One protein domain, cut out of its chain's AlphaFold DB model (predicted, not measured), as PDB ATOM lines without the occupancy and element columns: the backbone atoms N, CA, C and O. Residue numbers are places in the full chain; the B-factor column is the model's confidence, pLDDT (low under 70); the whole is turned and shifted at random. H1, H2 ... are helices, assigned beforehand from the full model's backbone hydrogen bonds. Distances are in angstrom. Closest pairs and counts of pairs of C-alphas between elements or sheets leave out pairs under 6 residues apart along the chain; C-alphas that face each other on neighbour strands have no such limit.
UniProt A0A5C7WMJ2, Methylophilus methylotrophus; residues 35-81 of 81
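Overview. This is residues 35 to 81 of the 81 residues of a protein of Methylophilus methylotrophus (UniProt A0A5C7WMJ2). Little regular structure: a winding chain with one helix, H2, over one side of its loops and a shorter helix, H1, at one end of the longest axis. The last stretch, residues 68 to 81, leaves H2 and runs toward the other end of that axis. The printed part has 47 residues with two named helices, H1 then H2, and no named strand; the class is all helix, with 17 residues in named elements. It is only just compact, close to loose, with a radius of gyration of the C-alphas of 11.0 A and spans of 32 by 22 by 17 A.

Arrangement. H2, residues 57 to 67, and H1, residues 35 to 40, are apart, with no C-alpha of the one within 8 A of the other. In both helices every O i to N i+4 pair is within hydrogen-bond range.

Along the chain. H2 is 15.4 A long, from C-alpha 57 at (275.675, 282.682, 208.349) to C-alpha 67 at (261.640, 282.358, 202.041). H1 is 8.8 A long and begins at C-alpha 35 at (255.648, 266.716, 207.623).

Size, cuts and confidence. The C-alphas of Leu 35 and Arg 79, the two farthest apart, are 32.4 A apart. The link from H1 to H2, residues 41 to 56, is long. The printed part has no cut, and no printed residue has a pLDDT under 70.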
ATOM      1  N   LEU A  35     255.111 266.314 206.314       82.94
ATOM      2  CA  LEU A  35     255.648 266.716 207.623       82.94
ATOM      3  C   LEU A  35     256.265 268.116 207.599       82.94
ATOM      4  O   LEU A  35     256.048 268.888 208.530       82.94
ATOM      5  N   ASP A  36     256.963 268.468 206.518       79.00
ATOM      6  CA  ASP A  36     257.540 269.803 206.369       79.00
ATOM      7  C   ASP A  36     256.451 270.878 206.342       79.00
ATOM      8  O   ASP A  36     256.550 271.859 207.070       79.00
ATOM      9  N   GLN A  37     255.362 270.684 205.595       78.88
ATOM     10  CA  GLN A  37     254.261 271.658 205.560       78.88
ATOM     11  C   GLN A  37     253.565 271.767 206.923       78.88
ATOM     12  O   GLN A  37     253.265 272.869 207.377       78.88
ATOM     13  N   ALA A  38     253.380 270.643 207.620       82.56
ATOM     14  CA  ALA A  38     252.836 270.636 208.975       82.56
ATOM     15  C   ALA A  38     253.743 271.382 209.972       82.56
ATOM     16  O   ALA A  38     253.245 272.088 210.846       82.56
ATOM     17  N   ALA A  39     255.067 271.293 209.814       82.81
ATOM     18  CA  ALA A  39     256.021 272.058 210.616       82.81
ATOM     19  C   ALA A  39     255.956 273.571 210.341       82.81
ATOM     20  O   ALA A  39     256.335 274.357 211.206       82.81
ATOM     21  N   HIS A  40     255.458 273.976 209.168       81.81
ATOM     22  CA  HIS A  40     255.262 275.379 208.795       81.81
ATOM     23  C   HIS A  40     253.899 275.938 209.241       81.81
ATOM     24  O   HIS A  40     253.759 277.149 209.356       81.81
ATOM     25  N   MET A  41     252.924 275.082 209.574       81.56
ATOM     26  CA  MET A  41     251.576 275.477 210.010       81.56
ATOM     27  C   MET A  41     251.506 276.468 211.194       81.56
ATOM     28  O   MET A  41     250.619 277.317 211.170       81.56
ATOM     29  N   PRO A  42     252.356 276.394 212.243       83.75
ATOM     30  CA  PRO A  42     252.280 277.344 213.355       83.75
ATOM     31  C   PRO A  42     252.922 278.705 213.045       83.75
ATOM     32  O   PRO A  42     252.885 279.582 213.906       83.75
ATOM     33  N   PHE A  43     253.551 278.869 211.879       82.81
ATOM     34  CA  PHE A  43     254.214 280.105 211.476       82.81
ATOM     35  C   PHE A  43     253.327 280.901 210.522       82.81
ATOM     36  O   PHE A  43     252.767 280.348 209.576       82.81
ATOM     37  N   ASP A  44     253.261 282.213 210.731       80.69
ATOM     38  CA  ASP A  44     252.698 283.118 209.732       80.69
ATOM     39  C   ASP A  44     253.640 283.218 208.513       80.69
ATOM     40  O   ASP A  44     254.843 282.955 208.618       80.69
ATOM     41  N   GLU A  45     253.124 283.629 207.348       74.56
ATOM     42  CA  GLU A  45     253.892 283.689 206.084       74.56
ATOM     43  C   GLU A  45     255.220 284.465 206.207       74.56
ATOM     44  O   GLU A  45     256.223 284.123 205.572       74.56
ATOM     45  N   ASP A  46     255.255 285.485 207.067       80.50
ATOM     46  CA  ASP A  46     256.419 286.343 207.284       80.50
ATOM     47  C   ASP A  46     257.336 285.887 208.429       80.50
ATOM     48  O   ASP A  46     258.466 286.377 208.555       80.50
ATOM     49  N   ASP A  47     256.921 284.914 209.241       83.56
ATOM     50  CA  ASP A  47     257.655 284.523 210.448       83.56
ATOM     51  C   ASP A  47     259.014 283.914 210.140       83.56
ATOM     52  O   ASP A  47     260.006 284.148 210.839       83.56
ATOM     53  N   LEU A  48     259.077 283.192 209.029       85.12
ATOM     54  CA  LEU A  48     260.290 282.565 208.524       85.12
ATOM     55  C   LEU A  48     261.194 283.561 207.786       85.12
ATOM     56  O   LEU A  48     262.321 283.229 207.424       85.12
ATOM     57  N   ARG A  49     260.747 284.808 207.595       88.62
ATOM     58  CA  ARG A  49     261.498 285.873 206.917       88.62
ATOM     59  C   ARG A  49     262.159 286.849 207.882       88.62
ATOM     60  O   ARG A  49     263.050 287.593 207.463       88.62
ATOM     61  N   TYR A  50     261.801 286.849 209.160       89.56
ATOM     62  CA  TYR A  50     262.429 287.729 210.145       89.56
ATOM     63  C   TYR A  50     263.891 287.366 210.427       89.56
ATOM     64  O   TYR A  50     264.295 286.203 210.415       89.56
ATOM     65  N   LEU A  51     264.701 288.388 210.706       88.00
ATOM     66  CA  LEU A  51     266.067 288.212 211.197       88.00
ATOM     67  C   LEU A  51     266.067 287.628 212.616       88.00
ATOM     68  O   LEU A  51     265.422 288.173 213.511       88.00
ATOM     69  N   ARG A  52     266.825 286.543 212.813       88.69
ATOM     70  CA  ARG A  52     266.919 285.794 214.073       88.69
ATOM     71  C   ARG A  52     268.346 285.866 214.651       88.69
ATOM     72  O   ARG A  52     269.292 285.588 213.916       88.69
ATOM     73  N   PRO A  53     268.525 286.200 215.943       88.06
ATOM     74  CA  PRO A  53     269.848 286.390 216.558       88.06
ATOM     75  C   PRO A  53     270.669 285.107 216.714       88.06
ATOM     76  O   PRO A  53     271.893 285.155 216.764       88.06
ATOM     77  N   TRP A  54     270.007 283.955 216.779       89.19
ATOM     78  CA  TRP A  54     270.653 282.653 216.955       89.19
ATOM     79  C   TRP A  54     271.030 281.963 215.631       89.19
ATOM     80  O   TRP A  54     271.518 280.836 215.659       89.19
ATOM     81  N   GLU A  55     270.796 282.589 214.471       89.19
ATOM     82  CA  GLU A  55     271.139 281.992 213.175       89.19
ATOM     83  C   GLU A  55     272.619 282.154 212.812       89.19
ATOM     84  O   GLU A  55     273.179 283.252 212.826       89.19
ATOM     85  N   SER A  56     273.232 281.065 212.349       91.25
ATOM     86  CA  SER A  56     274.540 281.113 211.688       91.25
ATOM     87  C   SER A  56     274.459 281.753 210.292       91.25
ATOM     88  O   SER A  56     273.392 281.862 209.689       91.25
ATOM     89  N   ASN A  57     275.605 282.145 209.720       90.06
ATOM     90  CA  ASN A  57     275.675 282.682 208.349       90.06
ATOM     91  C   ASN A  57     275.069 281.734 207.304       90.06
ATOM     92  O   ASN A  57     274.361 282.187 206.408       90.06
ATOM     93  N   ALA A  58     275.319 280.431 207.443       91.75
ATOM     94  CA  ALA A  58     274.781 279.425 206.534       91.75
ATOM     95  C   ALA A  58     273.251 279.343 206.632       91.75
ATOM     96  O   ALA A  58     272.567 279.338 205.613       91.75
ATOM     97  N   GLN A  59     272.707 279.370 207.853       89.94
ATOM     98  CA  GLN A  59     271.258 279.358 208.084       89.94
ATOM     99  C   GLN A  59     270.583 280.628 207.558       89.94
ATOM    100  O   GLN A  59     269.523 280.546 206.943       89.94
ATOM    101  N   ARG A  60     271.224 281.794 207.722       89.12
ATOM    102  CA  ARG A  60     270.735 283.059 207.156       89.12
ATOM    103  C   ARG A  60     270.627 282.998 205.636       89.12
ATOM    104  O   ARG A  60     269.629 283.450 205.081       89.12
ATOM    105  N   PHE A  61     271.641 282.448 204.972       89.94
ATOM    106  CA  PHE A  61     271.641 282.303 203.520       89.94
ATOM    107  C   PHE A  61     270.543 281.347 203.046       89.94
ATOM    108  O   PHE A  61     269.779 281.685 202.144       89.94
ATOM    109  N   GLU A  62     270.421 280.188 203.693       88.38
ATOM    110  CA  GLU A  62     269.416 279.185 203.338       88.38
ATOM    111  C   GLU A  62     267.990 279.720 203.536       88.38
ATOM    112  O   GLU A  62     267.140 279.559 202.666       88.38
ATOM    113  N   ARG A  63     267.746 280.474 204.611       89.19
ATOM    114  CA  ARG A  63     266.465 281.150 204.846       89.19
ATOM    115  C   ARG A  63     266.120 282.140 203.739       89.19
ATOM    116  O   ARG A  63     264.995 282.134 203.252       89.19
ATOM    117  N   VAL A  64     267.073 282.980 203.328       90.44
ATOM    118  CA  VAL A  64     266.845 283.944 202.239       90.44
ATOM    119  C   VAL A  64     266.570 283.226 200.919       90.44
ATOM    120  O   VAL A  64     265.736 283.671 200.132       90.44
ATOM    121  N   ARG A  65     267.226 282.087 200.691       90.00
ATOM    122  CA  ARG A  65     266.986 281.235 199.527       90.00
ATOM    123  C   ARG A  65     265.591 280.597 199.541       90.00
ATOM    124  O   ARG A  65     264.974 280.517 198.485       90.00
ATOM    125  N   GLN A  66     265.111 280.147 200.700       87.88
ATOM    126  CA  GLN A  66     263.844 279.416 200.844       87.88
ATOM    127  C   GLN A  66     262.616 280.331 200.991       87.88
ATOM    128  O   GLN A  66     261.555 280.012 200.465       87.88
ATOM    129  N   HIS A  67     262.757 281.475 201.667       87.12
ATOM    130  CA  HIS A  67     261.640 282.358 202.041       87.12
ATOM    131  C   HIS A  67     261.772 283.795 201.499       87.12
ATOM    132  O   HIS A  67     260.916 284.642 201.753       87.12
ATOM    133  N   GLY A  68     262.832 284.099 200.746       87.56
ATOM    134  CA  GLY A  68     263.051 285.408 200.130       87.56
ATOM    135  C   GLY A  68     263.711 286.437 201.054       87.56
ATOM    136  O   GLY A  68     264.335 286.114 202.063       87.56
ATOM    137  N   ALA A  69     263.617 287.716 200.679       89.19
ATOM    138  CA  ALA A  69     264.335 288.789 201.364       89.19
ATOM    139  C   ALA A  69     263.954 288.886 202.850       89.19
ATOM    140  O   ALA A  69     262.771 288.855 203.209       89.19
ATOM    141  N   ALA A  70     264.982 289.039 203.691       86.81
ATOM    142  CA  ALA A  70     264.837 289.111 205.133       86.81
ATOM    143  C   ALA A  70     264.111 290.391 205.570       86.81
ATOM    144  O   ALA A  70     264.418 291.486 205.100       86.81
ATOM    145  N   LEU A  71     263.190 290.240 206.514       88.38
ATOM    146  CA  LEU A  71     262.499 291.333 207.179       88.38
ATOM    147  C   LEU A  71     263.287 291.806 208.406       88.38
ATOM    148  O   LEU A  71     264.071 291.055 209.000       88.38
ATOM    149  N   ALA A  72     263.047 293.060 208.795       86.19
ATOM    150  CA  ALA A  72     263.580 293.637 210.024       86.19
ATOM    151  C   ALA A  72     263.229 292.749 211.229       86.19
ATOM    152  O   ALA A  72     262.146 292.172 211.253       86.19
ATOM    153  N   PRO A  73     264.109 292.610 212.228       86.31
ATOM    154  CA  PRO A  73     263.867 291.683 213.322       86.31
ATOM    155  C   PRO A  73     262.607 292.026 214.113       86.31
ATOM    156  O   PRO A  73     262.271 293.197 214.303       86.31
ATOM    157  N   ARG A  74     261.938 290.994 214.639       85.25
ATOM    158  CA  ARG A  74     260.823 291.191 215.569       85.25
ATOM    159  C   ARG A  74     261.289 291.996 216.783       85.25
ATOM    160  O   ARG A  74     262.403 291.821 217.281       85.25
ATOM    161  N   ARG A  75     260.398 292.844 217.304       84.12
ATOM    162  CA  ARG A  75     260.676 293.750 218.433       84.12
ATOM    163  C   ARG A  75     261.209 293.016 219.670       84.12
ATOM    164  O   ARG A  75     262.061 293.536 220.379       84.12
ATOM    165  N   GLU A  76     260.745 291.791 219.891       84.31
ATOM    166  CA  GLU A  76     261.169 290.911 220.989       84.31
ATOM    167  C   GLU A  76     262.613 290.404 220.850       84.31
ATOM    168  O   GLU A  76     263.279 290.104 221.849       84.31
ATOM    169  N   TRP A  77     263.092 290.295 219.608       83.94
ATOM    170  CA  TRP A  77     264.406 289.759 219.253       83.94
ATOM    171  C   TRP A  77     265.443 290.853 219.030       83.94
ATOM    172  O   TRP A  77     266.629 290.589 219.187       83.94
ATOM    173  N   ALA A  78     265.004 292.079 218.735       78.62
ATOM    174  CA  ALA A  78     265.869 293.237 218.518       78.62
ATOM    175  C   ALA A  78     266.841 293.511 219.681       78.62
ATOM    176  O   ALA A  78     267.893 294.090 219.467       78.62
ATOM    177  N   ARG A  79     266.525 293.071 220.906       82.94
ATOM    178  CA  ARG A  79     267.427 293.194 222.066       82.94
ATOM    179  C   ARG A  79     268.665 292.282 222.014       82.94
ATOM    180  O   ARG A  79     269.549 292.440 222.846       82.94
ATOM    181  N   TRP A  80     268.691 291.307 221.108       77.38
ATOM    182  CA  TRP A  80     269.742 290.287 221.000       77.38
ATOM    183  C   TRP A  80     270.490 290.324 219.657       77.38
ATOM    184  O   TRP A  80     271.338 289.465 219.428       77.38
ATOM    185  N   LEU A  81     270.133 291.257 218.768       73.19
ATOM    186  CA  LEU A  81     270.761 291.489 217.461       73.19
ATOM    187  C   LEU A  81     271.626 292.744 217.513       73.19
ATOM    188  O   LEU A  81     272.698 292.713 216.873       73.19
TER     189      LEU A  81